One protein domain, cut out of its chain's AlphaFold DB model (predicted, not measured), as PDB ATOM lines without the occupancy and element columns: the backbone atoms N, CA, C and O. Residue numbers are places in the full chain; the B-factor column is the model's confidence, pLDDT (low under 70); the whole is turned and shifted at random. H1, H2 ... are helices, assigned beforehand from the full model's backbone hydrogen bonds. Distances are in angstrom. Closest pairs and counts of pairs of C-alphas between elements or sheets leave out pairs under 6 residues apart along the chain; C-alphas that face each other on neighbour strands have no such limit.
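AT A GLANCE: This is residues 28 to 123 of the 196 residues of an uncharacterized protein of Sphingobium sp. PAMC28499 (UniProt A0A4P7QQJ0). One long helix, H3, runs nearly the whole length of a rod, and H2 folds back along part of it as a long helical hairpin; the short H1 sits crosswise on H3 beyond the start of H2. The printed part has 96 residues with three named helices, in the order H1, H2, H3, and no named strand: all helix. It is extended, with a radius of gyration of the C-alphas of 19.6 A and spans of 65 by 24 by 17 A.

IN THESE COORDINATES: H3, residues 79 to 121, measures 61.2 A from C-alpha 79 at (-15.022, 12.963, 24.879) to C-alpha 121 at (-1.990, -46.809, 24.917), with a kink of 26 degrees near residue 99. H2, residues 50 to 72, measures 33.3 A. H1, residues 38 to 46, begins at C-alpha 38 at (-19.226, -36.826, 16.028).

HOW THE PARTS SIT: H3 and H2 form a hairpin and touch, the closest C-alphas being those of Val 64 and Glu 93, 7.0 A apart. They run opposite ways at a shallow tilt of 26 degrees. H1 touches H3 at residues 108 to 116 alone, about perpendicular at 87 degrees; the closest C-alphas, of Tyr 46 and Arg 109, are 4.5 A apart. H1 and H2 are close but not clearly touching, with the C-alphas of Glu 39 and Glu 50 7.2 A apart. Every O i to N i+4 pair is within hydrogen-bond range in H1, against 18 of 19 in H2 and 36 of 39 in H3.

THE WHOLE: The C-alphas farthest apart, of Ser 78 and Met 123, are 65.1 A apart. The printed part has no cut, and the link from H1 to H2 is tight, that from H2 to H3 short. Residues 73 to 81, of which 79 to 81 belong to H3, stand free. The mean pLDDT of the printed part is 92.0, and residues 36 to 38 are under 70.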
ATOM      1  N   ASP A  28       3.297 -40.901  17.693       82.50
ATOM      2  CA  ASP A  28       1.975 -41.271  18.206       82.50
ATOM      3  C   ASP A  28       1.947 -42.738  18.652       82.50
ATOM      4  O   ASP A  28       2.205 -43.656  17.875       82.50
ATOM      5  N   LYS A  29       1.584 -42.984  19.913       88.69
ATOM      6  CA  LYS A  29       1.529 -44.346  20.468       88.69
ATOM      7  C   LYS A  29       0.127 -44.943  20.472       88.69
ATOM      8  O   LYS A  29      -0.039 -46.162  20.431       88.69
ATOM      9  N   ALA A  30      -0.882 -44.082  20.505       90.75
ATOM     10  CA  ALA A  30      -2.286 -44.439  20.437       90.75
ATOM     11  C   ALA A  30      -3.070 -43.314  19.763       90.75
ATOM     12  O   ALA A  30      -2.683 -42.151  19.814       90.75
ATOM     13  N   LYS A  31      -4.192 -43.668  19.132       90.69
ATOM     14  CA  LYS A  31      -5.120 -42.695  18.557       90.69
ATOM     15  C   LYS A  31      -6.548 -43.187  18.655       90.69
ATOM     16  O   LYS A  31      -6.822 -44.355  18.369       90.69
ATOM     17  N   VAL A  32      -7.469 -42.281  18.965       90.31
ATOM     18  CA  VAL A  32      -8.908 -42.553  18.913       90.31
ATOM     19  C   VAL A  32      -9.561 -41.597  17.925       90.31
ATOM     20  O   VAL A  32      -9.721 -40.414  18.200       90.31
ATOM     21  N   ILE A  33      -9.959 -42.117  16.761       87.00
ATOM     22  CA  ILE A  33     -10.539 -41.303  15.687       87.00
ATOM     23  C   ILE A  33     -12.005 -41.698  15.468       87.00
ATOM     24  O   ILE A  33     -12.282 -42.814  15.016       87.00
ATOM     25  N   PRO A  34     -12.968 -40.799  15.736       84.19
ATOM     26  CA  PRO A  34     -14.366 -41.050  15.426       84.19
ATOM     27  C   PRO A  34     -14.644 -40.845  13.931       84.19
ATOM     28  O   PRO A  34     -14.492 -39.748  13.396       84.19
ATOM     29  N   PHE A  35     -15.118 -41.893  13.251       74.62
ATOM     30  CA  PHE A  35     -15.474 -41.820  11.825       74.62
ATOM     31  C   PHE A  35     -16.915 -41.331  11.577       74.62
ATOM     32  O   PHE A  35     -17.203 -40.708  10.559       74.62
ATOM     33  N   ALA A  36     -17.834 -41.585  12.513       67.31
ATOM     34  CA  ALA A  36     -19.257 -41.262  12.390       67.31
ATOM     35  C   ALA A  36     -19.750 -40.365  13.540       67.31
ATOM     36  O   ALA A  36     -19.056 -40.193  14.534       67.31
ATOM     37  N   GLN A  37     -20.953 -39.796  13.360       59.06
ATOM     38  CA  GLN A  37     -21.755 -39.009  14.319       59.06
ATOM     39  C   GLN A  37     -20.976 -38.424  15.504       59.06
ATOM     40  O   GLN A  37     -20.935 -38.985  16.596       59.06
ATOM     41  N   LYS A  38     -20.380 -37.261  15.258       66.25
ATOM     42  CA  LYS A  38     -19.226 -36.826  16.028       66.25
ATOM     43  C   LYS A  38     -19.553 -36.129  17.347       66.25
ATOM     44  O   LYS A  38     -18.763 -36.238  18.255       66.25
ATOM     45  N   GLU A  39     -20.723 -35.520  17.529       75.25
ATOM     46  CA  GLU A  39     -20.929 -34.573  18.643       75.25
ATOM     47  C   GLU A  39     -20.672 -35.153  20.055       75.25
ATOM     48  O   GLU A  39     -19.904 -34.584  20.821       75.25
ATOM     49  N   MET A  40     -21.274 -36.295  20.421       84.19
ATOM     50  CA  MET A  40     -21.063 -36.865  21.768       84.19
ATOM     51  C   MET A  40     -19.701 -37.518  21.930       84.19
ATOM     52  O   MET A  40     -19.137 -37.492  23.022       84.19
ATOM     53  N   VAL A  41     -19.188 -38.103  20.851       87.12
ATOM     54  CA  VAL A  41     -17.876 -38.740  20.859       87.12
ATOM     55  C   VAL A  41     -16.784 -37.674  20.931       87.12
ATOM     56  O   VAL A  41     -15.903 -37.780  21.763       87.12
ATOM     57  N   GLU A  42     -16.889 -36.596  20.155       87.25
ATOM     58  CA  GLU A  42     -16.015 -35.420  20.201       87.25
ATOM     59  C   GLU A  42     -16.002 -34.796  21.581       87.25
ATOM     60  O   GLU A  42     -14.933 -34.513  22.097       87.25
ATOM     61  N   ARG A  43     -17.163 -34.627  22.215       89.56
ATOM     62  CA  ARG A  43     -17.197 -34.092  23.575       89.56
ATOM     63  C   ARG A  43     -16.441 -34.975  24.565       89.56
ATOM     64  O   ARG A  43     -15.793 -34.454  25.461       89.56
ATOM     65  N   PHE A  44     -16.545 -36.294  24.420       90.19
ATOM     66  CA  PHE A  44     -15.821 -37.224  25.278       90.19
ATOM     67  C   PHE A  44     -14.315 -37.226  24.982       90.19
ATOM     68  O   PHE A  44     -13.522 -37.219  25.912       90.19
ATOM     69  N   LEU A  45     -13.924 -37.225  23.704       90.69
ATOM     70  CA  LEU A  45     -12.521 -37.322  23.281       90.69
ATOM     71  C   LEU A  45     -11.752 -36.002  23.404       90.69
ATOM     72  O   LEU A  45     -10.557 -36.010  23.654       90.69
ATOM     73  N   TYR A  46     -12.424 -34.875  23.188       90.81
ATOM     74  CA  TYR A  46     -11.807 -33.554  23.036       90.81
ATOM     75  C   TYR A  46     -12.279 -32.554  24.099       90.81
ATOM     76  O   TYR A  46     -11.981 -31.365  24.004       90.81
ATOM     77  N   GLY A  47     -13.091 -32.994  25.065       90.88
ATOM     78  CA  GLY A  47     -13.665 -32.172  26.137       90.88
ATOM     79  C   GLY A  47     -14.803 -31.244  25.688       90.88
ATOM     80  O   GLY A  47     -15.804 -31.082  26.395       90.88
ATOM     81  N   LEU A  48     -14.698 -30.664  24.491       91.06
ATOM     82  CA  LEU A  48     -15.674 -29.747  23.908       91.06
ATOM     83  C   LEU A  48     -16.122 -30.230  22.530       91.06
ATOM     84  O   LEU A  48     -15.306 -30.463  21.639       91.06
ATOM     85  N   ASP A  49     -17.437 -30.304  22.332       90.44
ATOM     86  CA  ASP A  49     -18.002 -30.395  20.989       90.44
ATOM     87  C   ASP A  49     -18.148 -29.007  20.351       90.44
ATOM     88  O   ASP A  49     -18.142 -27.960  21.008       90.44
ATOM     89  N   GLU A  50     -18.310 -29.006  19.035       88.06
ATOM     90  CA  GLU A  50     -18.452 -27.798  18.233       88.06
ATOM     91  C   GLU A  50     -19.698 -26.959  18.613       88.06
ATOM     92  O   GLU A  50     -19.701 -25.732  18.501       88.06
ATOM     93  N   GLY A  51     -20.764 -27.590  19.114       90.50
ATOM     94  CA  GLY A  51     -21.932 -26.888  19.648       90.50
ATOM     95  C   GLY A  51     -21.600 -26.090  20.907       90.50
ATOM     96  O   GLY A  51     -21.961 -24.915  20.999       90.50
ATOM     97  N   ILE A  52     -20.874 -26.690  21.849       91.44
ATOM     98  CA  ILE A  52     -20.426 -26.019  23.076       91.44
ATOM     99  C   ILE A  52     -19.476 -24.872  22.743       91.44
ATOM    100  O   ILE A  52     -19.687 -23.766  23.244       91.44
ATOM    101  N   ARG A  53     -18.491 -25.089  21.860       93.75
ATOM    102  CA  ARG A  53     -17.553 -24.036  21.425       93.75
ATOM    103  C   ARG A  53     -18.295 -22.821  20.880       93.75
ATOM    104  O   ARG A  53     -18.041 -21.696  21.312       93.75
ATOM    105  N   ARG A  54     -19.272 -23.038  19.991       94.00
ATOM    106  CA  ARG A  54     -20.111 -21.955  19.456       94.00
ATOM    107  C   ARG A  54     -20.924 -21.249  20.531       94.00
ATOM    108  O   ARG A  54     -20.991 -20.024  20.509       94.00
ATOM    109  N   ASN A  55     -21.529 -21.990  21.459       95.50
ATOM    110  CA  ASN A  55     -22.341 -21.401  22.524       95.50
ATOM    111  C   ASN A  55     -21.498 -20.531  23.463       95.50
ATOM    112  O   ASN A  55     -21.897 -19.409  23.765       95.50
ATOM    113  N   VAL A  56     -20.320 -21.010  23.871       96.38
ATOM    114  CA  VAL A  56     -19.380 -20.250  24.707       96.38
ATOM    115  C   VAL A  56     -18.883 -19.011  23.963       96.38
ATOM    116  O   VAL A  56     -18.983 -17.906  24.490       96.38
ATOM    117  N   ALA A  57     -18.437 -19.158  22.713       95.81
ATOM    118  CA  ALA A  57     -17.983 -18.024  21.909       95.81
ATOM    119  C   ALA A  57     -19.098 -16.987  21.700       95.81
ATOM    120  O   ALA A  57     -18.861 -15.788  21.826       95.81
ATOM    121  N   SER A  58     -20.327 -17.431  21.418       96.62
ATOM    122  CA  SER A  58     -21.486 -16.547  21.260       96.62
ATOM    123  C   SER A  58     -21.826 -15.822  22.557       96.62
ATOM    124  O   SER A  58     -22.087 -14.622  22.524       96.62
ATOM    125  N   PHE A  59     -21.815 -16.528  23.690       97.19
ATOM    126  CA  PHE A  59     -22.039 -15.919  24.996       97.19
ATOM    127  C   PHE A  59     -21.006 -14.825  25.263       97.19
ATOM    128  O   PHE A  59     -21.383 -13.696  25.565       97.19
ATOM    129  N   CYS A  60     -19.718 -15.120  25.073       97.31
ATOM    130  CA  CYS A  60     -18.655 -14.144  25.273       97.31
ATOM    131  C   CYS A  60     -18.801 -12.940  24.325       97.31
ATOM    132  O   CYS A  60     -18.662 -11.805  24.778       97.31
ATOM    133  N   ARG A  61     -19.153 -13.156  23.047       95.50
ATOM    134  CA  ARG A  61     -19.381 -12.075  22.062       95.50
ATOM    135  C   ARG A  61     -20.473 -11.098  22.470       95.50
ATOM    136  O   ARG A  61     -20.471  -9.963  22.015       95.50
ATOM    137  N   THR A  62     -21.406 -11.522  23.314       96.44
ATOM    138  CA  THR A  62     -22.433 -10.643  23.877       96.44
ATOM    139  C   THR A  62     -22.030 -10.101  25.247       96.44
ATOM    140  O   THR A  62     -22.237  -8.924  25.529       96.44
ATOM    141  N   ALA A  63     -21.464 -10.936  26.116       97.56
ATOM    142  CA  ALA A  63     -21.172 -10.575  27.498       97.56
ATOM    143  C   ALA A  63     -20.048  -9.539  27.613       97.56
ATOM    144  O   ALA A  63     -20.199  -8.580  28.367       97.56
ATOM    145  N   VAL A  64     -18.954  -9.692  26.861       97.12
ATOM    146  CA  VAL A  64     -17.777  -8.821  27.009       97.12
ATOM    147  C   VAL A  64     -18.063  -7.376  26.561       97.12
ATOM    148  O   VAL A  64     -17.846  -6.478  27.378       97.12
ATOM    149  N   PRO A  65     -18.676  -7.112  25.387       95.81
ATOM    150  CA  PRO A  65     -19.035  -5.740  25.012       95.81
ATOM    151  C   PRO A  65     -20.052  -5.104  25.969       95.81
ATOM    152  O   PRO A  65     -20.019  -3.902  26.232       95.81
ATOM    153  N   ASN A  66     -20.958  -5.910  26.536       97.19
ATOM    154  CA  ASN A  66     -21.896  -5.432  27.552       97.19
ATOM    155  C   ASN A  66     -21.181  -5.014  28.843       97.19
ATOM    156  O   ASN A  66     -21.575  -4.017  29.449       97.19
ATOM    157  N   ILE A  67     -20.138  -5.743  29.255       96.25
ATOM    158  CA  ILE A  67     -19.291  -5.366  30.394       96.25
ATOM    159  C   ILE A  67     -18.597  -4.033  30.104       96.25
ATOM    160  O   ILE A  67     -18.736  -3.115  30.912       96.25
ATOM    161  N   ARG A  68     -17.944  -3.884  28.939       94.69
ATOM    162  CA  ARG A  68     -17.328  -2.613  28.514       94.69
ATOM    163  C   ARG A  68     -18.323  -1.462  28.606       94.69
ATOM    164  O   ARG A  68     -18.066  -0.482  29.298       94.69
ATOM    165  N   LYS A  69     -19.490  -1.605  27.969       94.94
ATOM    166  CA  LYS A  69     -20.544  -0.582  27.968       94.94
ATOM    167  C   LYS A  69     -20.966  -0.190  29.387       94.94
ATOM    168  O   LYS A  69     -21.086   0.992  29.682       94.94
ATOM    169  N   LYS A  70     -21.172  -1.167  30.275       96.19
ATOM    170  CA  LYS A  70     -21.586  -0.913  31.664       96.19
ATOM    171  C   LYS A  70     -20.515  -0.214  32.496       96.19
ATOM    172  O   LYS A  70     -20.874   0.532  33.401       96.19
ATOM    173  N   ILE A  71     -19.240  -0.464  32.208       94.81
ATOM    174  CA  ILE A  71     -18.120   0.227  32.852       94.81
ATOM    175  C   ILE A  71     -18.042   1.670  32.351       94.81
ATOM    176  O   ILE A  71     -18.028   2.581  33.173       94.81
ATOM    177  N   LEU A  72     -18.065   1.887  31.030       92.62
ATOM    178  CA  LEU A  72     -17.979   3.226  30.432       92.62
ATOM    179  C   LEU A  72     -19.139   4.134  30.871       92.62
ATOM    180  O   LEU A  72     -18.899   5.268  31.261       92.62
ATOM    181  N   GLU A  73     -20.369   3.609  30.956       93.44
ATOM    182  CA  GLU A  73     -21.554   4.332  31.470       93.44
ATOM    183  C   GLU A  73     -21.402   4.869  32.912       93.44
ATOM    184  O   GLU A  73     -22.241   5.650  33.368       93.44
ATOM    185  N   LYS A  74     -20.408   4.403  33.680       94.69
ATOM    186  CA  LYS A  74     -20.181   4.791  35.084       94.69
ATOM    187  C   LYS A  74     -19.003   5.731  35.286       94.69
ATOM    188  O   LYS A  74     -18.779   6.151  36.420       94.69
ATOM    189  N   LEU A  75     -18.260   6.034  34.233       92.94
ATOM    190  CA  LEU A  75     -17.090   6.891  34.296       92.94
ATOM    191  C   LEU A  75     -17.446   8.269  33.735       92.94
ATOM    192  O   LEU A  75     -18.109   8.374  32.710       92.94
ATOM    193  N   GLU A  76     -16.999   9.322  34.409       93.31
ATOM    194  CA  GLU A  76     -17.072  10.690  33.895       93.31
ATOM    195  C   GLU A  76     -15.699  11.053  33.328       93.31
ATOM    196  O   GLU A  76     -14.703  11.033  34.054       93.31
ATOM    197  N   MET A  77     -15.629  11.346  32.030       93.19
ATOM    198  CA  MET A  77     -14.385  11.704  31.348       93.19
ATOM    199  C   MET A  77     -14.645  12.626  30.155       93.19
ATOM    200  O   MET A  77     -15.796  12.894  29.806       93.19
ATOM    201  N   SER A  78     -13.573  13.160  29.567       95.00
ATOM    202  CA  SER A  78     -13.678  13.960  28.348       95.00
ATOM    203  C   SER A  78     -14.080  13.087  27.151       95.00
ATOM    204  O   SER A  78     -13.822  11.884  27.144       95.00
ATOM    205  N   GLU A  79     -14.674  13.688  26.114       91.31
ATOM    206  CA  GLU A  79     -15.022  12.963  24.879       91.31
ATOM    207  C   GLU A  79     -13.789  12.316  24.218       91.31
ATOM    208  O   GLU A  79     -13.887  11.239  23.631       91.31
ATOM    209  N   GLU A  80     -12.619  12.953  24.334       94.06
ATOM    210  CA  GLU A  80     -11.356  12.443  23.790       94.06
ATOM    211  C   GLU A  80     -10.876  11.196  24.548       94.06
ATOM    212  O   GLU A  80     -10.529  10.186  23.926       94.06
ATOM    213  N   ASP A  81     -10.931  11.227  25.883       94.19
ATOM    214  CA  ASP A  81     -10.563  10.085  26.726       94.19
ATOM    215  C   ASP A  81     -11.540   8.913  26.545       94.19
ATOM    216  O   ASP A  81     -11.110   7.760  26.451       94.19
ATOM    217  N   GLU A  82     -12.845   9.191  26.438       93.31
ATOM    218  CA  GLU A  82     -13.873   8.165  26.220       93.31
ATOM    219  C   GLU A  82     -13.673   7.453  24.882       93.31
ATOM    220  O   GLU A  82     -13.726   6.219  24.810       93.31
ATOM    221  N   ALA A  83     -13.387   8.214  23.823       93.12
ATOM    222  CA  ALA A  83     -13.104   7.663  22.505       93.12
ATOM    223  C   ALA A  83     -11.832   6.801  22.509       93.12
ATOM    224  O   ALA A  83     -11.840   5.692  21.963       93.12
ATOM    225  N   SER A  84     -10.757   7.271  23.154       95.44
ATOM    226  CA  SER A  84      -9.506   6.511  23.260       95.44
ATOM    227  C   SER A  84      -9.707   5.210  24.036       95.44
ATOM    228  O   SER A  84      -9.350   4.140  23.545       95.44
ATOM    229  N   LEU A  85     -10.332   5.276  25.215       94.88
ATOM    230  CA  LEU A  85     -10.561   4.104  26.060       94.88
ATOM    231  C   LEU A  85     -11.490   3.087  25.388       94.88
ATOM    232  O   LEU A  85     -11.270   1.882  25.504       94.88
ATOM    233  N   THR A  86     -12.511   3.553  24.664       94.75
ATOM    234  CA  THR A  86     -13.413   2.675  23.905       94.75
ATOM    235  C   THR A  86     -12.654   1.889  22.845       94.75
ATOM    236  O   THR A  86     -12.845   0.678  22.738       94.75
ATOM    237  N   ARG A  87     -11.768   2.550  22.092       96.31
ATOM    238  CA  ARG A  87     -10.950   1.897  21.066       96.31
ATOM    239  C   ARG A  87     -10.017   0.850  21.674       96.31
ATOM    240  O   ARG A  87      -9.970  -0.275  21.182       96.31
ATOM    241  N   ASP A  88      -9.311   1.201  22.744       96.75
ATOM    242  CA  ASP A  88      -8.369   0.289  23.400       96.75
ATOM    243  C   ASP A  88      -9.111  -0.918  24.015       96.75
ATOM    244  O   ASP A  88      -8.639  -2.056  23.954       96.75
ATOM    245  N   ALA A  89     -10.324  -0.703  24.540       96.12
ATOM    246  CA  ALA A  89     -11.190  -1.777  25.018       96.12
ATOM    247  C   ALA A  89     -11.675  -2.691  23.880       96.12
ATOM    248  O   ALA A  89     -11.667  -3.907  24.038       96.12
ATOM    249  N   GLU A  90     -12.064  -2.142  22.727       96.44
ATOM    250  CA  GLU A  90     -12.445  -2.934  21.548       96.44
ATOM    251  C   GLU A  90     -11.285  -3.778  21.005       96.44
ATOM    252  O   GLU A  90     -11.484  -4.928  20.603       96.44
ATOM    253  N   GLU A  91     -10.064  -3.247  21.039       97.44
ATOM    254  CA  GLU A  91      -8.862  -3.999  20.685       97.44
ATOM    255  C   GLU A  91      -8.604  -5.149  21.672       97.44
ATOM    256  O   GLU A  91      -8.380  -6.289  21.251       97.44
ATOM    257  N   ALA A  92      -8.718  -4.888  22.978       97.19
ATOM    258  CA  ALA A  92      -8.589  -5.912  24.014       97.19
ATOM    259  C   ALA A  92      -9.674  -6.997  23.908       97.19
ATOM    260  O   ALA A  92      -9.392  -8.183  24.085       97.19
ATOM    261  N   GLU A  93     -10.909  -6.620  23.577       96.69
ATOM    262  CA  GLU A  93     -12.002  -7.559  23.320       96.69
ATOM    263  C   GLU A  93     -11.695  -8.480  22.149       96.69
ATOM    264  O   GLU A  93     -11.866  -9.695  22.256       96.69
ATOM    265  N   LYS A  94     -11.216  -7.917  21.036       96.19
ATOM    266  CA  LYS A  94     -10.810  -8.708  19.876       96.19
ATOM    267  C   LYS A  94      -9.701  -9.693  20.250       96.19
ATOM    268  O   LYS A  94      -9.835 -10.876  19.953       96.19
ATOM    269  N   ALA A  95      -8.667  -9.230  20.953       96.94
ATOM    270  CA  ALA A  95      -7.578 -10.085  21.419       96.94
ATOM    271  C   ALA A  95      -8.082 -11.213  22.337       96.94
ATOM    272  O   ALA A  95      -7.673 -12.363  22.190       96.94
ATOM    273  N   PHE A  96      -9.024 -10.913  23.237       97.19
ATOM    274  CA  PHE A  96      -9.682 -11.917  24.068       97.19
ATOM    275  C   PHE A  96     -10.439 -12.954  23.228       97.19
ATOM    276  O   PHE A  96     -10.328 -14.151  23.490       97.19
ATOM    277  N   PHE A  97     -11.206 -12.527  22.219       95.69
ATOM    278  CA  PHE A  97     -11.946 -13.454  21.361       95.69
ATOM    279  C   PHE A  97     -11.030 -14.350  20.542       95.69
ATOM    280  O   PHE A  97     -11.289 -15.550  20.475       95.69
ATOM    281  N   ASP A  98      -9.970 -13.786  19.968       95.25
ATOM    282  CA  ASP A  98      -8.980 -14.541  19.208       95.25
ATOM    283  C   ASP A  98      -8.290 -15.576  20.116       95.25
ATOM    284  O   ASP A  98      -8.238 -16.756  19.765       95.25
ATOM    285  N   GLY A  99      -7.875 -15.181  21.326       97.31
ATOM    286  CA  GLY A  99      -7.279 -16.094  22.312       97.31
ATOM    287  C   GLY A  99      -8.253 -17.152  22.849       97.31
ATOM    288  O   GLY A  99      -7.871 -18.290  23.125       97.31
ATOM    289  N   LEU A 100      -9.544 -16.835  22.954       95.62
ATOM    290  CA  LEU A 100     -10.570 -17.813  23.319       95.62
ATOM    291  C   LEU A 100     -10.740 -18.869  22.219       95.62
ATOM    292  O   LEU A 100     -10.771 -20.067  22.511       95.62
ATOM    293  N   THR A 101     -10.888 -18.441  20.961       92.00
ATOM    294  CA  THR A 101     -11.234 -19.355  19.864       92.00
ATOM    295  C   THR A 101     -10.053 -20.155  19.345       92.00
ATOM    296  O   THR A 101     -10.253 -21.320  18.991       92.00
ATOM    297  N   ASN A 102      -8.869 -19.543  19.294       90.44
ATOM    298  CA  ASN A 102      -7.684 -20.132  18.673       90.44
ATOM    299  C   ASN A 102      -6.790 -20.840  19.691       90.44
ATOM    300  O   ASN A 102      -6.268 -21.901  19.373       90.44
ATOM    301  N   ASP A 103      -6.678 -20.312  20.914       94.12
ATOM    302  CA  ASP A 103      -5.738 -20.855  21.898       94.12
ATOM    303  C   ASP A 103      -6.470 -21.687  22.952       94.12
ATOM    304  O   ASP A 103      -6.196 -22.869  23.131       94.12
ATOM    305  N   SER A 104      -7.462 -21.101  23.628       95.06
ATOM    306  CA  SER A 104      -8.102 -21.734  24.792       95.06
ATOM    307  C   SER A 104      -8.881 -22.995  24.416       95.06
ATOM    308  O   SER A 104      -8.777 -24.019  25.090       95.06
ATOM    309  N   PHE A 105      -9.666 -22.950  23.334       94.56
ATOM    310  CA  PHE A 105     -10.373 -24.141  22.858       94.56
ATOM    311  C   PHE A 105      -9.433 -25.224  22.332       94.56
ATOM    312  O   PHE A 105      -9.741 -26.402  22.509       94.56
ATOM    313  N   GLU A 106      -8.316 -24.847  21.707       92.56
ATOM    314  CA  GLU A 106      -7.344 -25.818  21.204       92.56
ATOM    315  C   GLU A 106      -6.567 -26.466  22.353       92.56
ATOM    316  O   GLU A 106      -6.416 -27.681  22.373       92.56
ATOM    317  N   ALA A 107      -6.196 -25.697  23.379       94.94
ATOM    318  CA  ALA A 107      -5.556 -26.222  24.581       94.94
ATOM    319  C   ALA A 107      -6.435 -27.262  25.300       94.94
ATOM    320  O   ALA A 107      -5.956 -28.336  25.650       94.94
ATOM    321  N   ILE A 108      -7.737 -26.986  25.465       94.88
ATOM    322  CA  ILE A 108      -8.683 -27.946  26.068       94.88
ATOM    323  C   ILE A 108      -8.788 -29.217  25.218       94.88
ATOM    324  O   ILE A 108      -8.826 -30.327  25.759       94.88
ATOM    325  N   ARG A 109      -8.840 -29.053  23.891       92.25
ATOM    326  CA  ARG A 109      -8.899 -30.162  22.938       92.25
ATOM    327  C   ARG A 109      -7.658 -31.039  23.040       92.25
ATOM    328  O   ARG A 109      -7.808 -32.249  23.176       92.25
ATOM    329  N   GLN A 110      -6.475 -30.433  22.992       92.19
ATOM    330  CA  GLN A 110      -5.200 -31.133  23.056       92.19
ATOM    331  C   GLN A 110      -5.045 -31.870  24.385       92.19
ATOM    332  O   GLN A 110      -4.794 -33.070  24.379       92.19
ATOM    333  N   GLN A 111      -5.297 -31.194  25.509       95.12
ATOM    334  CA  GLN A 111      -5.213 -31.814  26.829       95.12
ATOM    335  C   GLN A 111      -6.146 -33.029  26.945       95.12
ATOM    336  O   GLN A 111      -5.721 -34.105  27.352       95.12
ATOM    337  N   SER A 112      -7.416 -32.875  26.558       94.50
ATOM    338  CA  SER A 112      -8.389 -33.975  26.638       94.50
ATOM    339  C   SER A 112      -7.993 -35.143  25.732       94.50
ATOM    340  O   SER A 112      -8.165 -36.304  26.094       94.50
ATOM    341  N   GLN A 113      -7.457 -34.838  24.549       92.38
ATOM    342  CA  GLN A 113      -7.005 -35.843  23.601       92.38
ATOM    343  C   GLN A 113      -5.815 -36.638  24.144       92.38
ATOM    344  O   GLN A 113      -5.847 -37.865  24.080       92.38
ATOM    345  N   GLU A 114      -4.811 -35.960  24.698       92.75
ATOM    346  CA  GLU A 114      -3.639 -36.586  25.321       92.75
ATOM    347  C   GLU A 114      -4.059 -37.509  26.475       92.75
ATOM    348  O   GLU A 114      -3.681 -38.677  26.491       92.75
ATOM    349  N   GLU A 115      -4.942 -37.049  27.369       92.56
ATOM    350  CA  GLU A 115      -5.447 -37.859  28.490       92.56
ATOM    351  C   GLU A 115      -6.137 -39.156  28.022       92.56
ATOM    352  O   GLU A 115      -5.962 -40.226  28.615       92.56
ATOM    353  N   ILE A 116      -6.927 -39.083  26.946       93.31
ATOM    354  CA  ILE A 116      -7.609 -40.254  26.386       93.31
ATOM    355  C   ILE A 116      -6.636 -41.172  25.641       93.31
ATOM    356  O   ILE A 116      -6.752 -42.396  25.753       93.31
ATOM    357  N   GLU A 117      -5.706 -40.620  24.867       92.62
ATOM    358  CA  GLU A 117      -4.731 -41.398  24.100       92.62
ATOM    359  C   GLU A 117      -3.762 -42.140  25.034       92.62
ATOM    360  O   GLU A 117      -3.569 -43.345  24.848       92.62
ATOM    361  N   ASP A 118      -3.292 -41.501  26.108       91.38
ATOM    362  CA  ASP A 118      -2.476 -42.128  27.159       91.38
ATOM    363  C   ASP A 118      -3.211 -43.292  27.840       91.38
ATOM    364  O   ASP A 118      -2.643 -44.359  28.090       91.38
ATOM    365  N   MET A 119      -4.511 -43.130  28.112       91.00
ATOM    366  CA  MET A 119      -5.332 -44.206  28.672       91.00
ATOM    367  C   MET A 119      -5.454 -45.391  27.699       91.00
ATOM    368  O   MET A 119      -5.443 -46.551  28.122       91.00
ATOM    369  N   VAL A 120      -5.602 -45.119  26.401       92.31
ATOM    370  CA  VAL A 120      -5.787 -46.153  25.370       92.31
ATOM    371  C   VAL A 120      -4.479 -46.866  25.027       92.31
ATOM    372  O   VAL A 120      -4.532 -48.057  24.718       92.31
ATOM    373  N   GLU A 121      -3.319 -46.211  25.150       91.19
ATOM    374  CA  GLU A 121      -1.990 -46.809  24.917       91.19
ATOM    375  C   GLU A 121      -1.810 -48.136  25.671       91.19
ATOM    376  O   GLU A 121      -1.320 -49.122  25.112       91.19
ATOM    377  N   PHE A 122      -2.264 -48.194  26.924       88.88
ATOM    378  CA  PHE A 122      -2.098 -49.361  27.797       88.88
ATOM    379  C   PHE A 122      -3.351 -50.239  27.899       88.88
ATOM    380  O   PHE A 122      -3.386 -51.197  28.677       88.88
ATOM    381  N   MET A 123      -4.393 -49.938  27.122       93.31
ATOM    382  CA  MET A 123      -5.679 -50.610  27.234       93.31
ATOM    383  C   MET A 123      -5.657 -51.995  26.558       93.31
ATOM    384  O   MET A 123      -5.304 -52.125  25.382       93.31
TER     385      MET A 123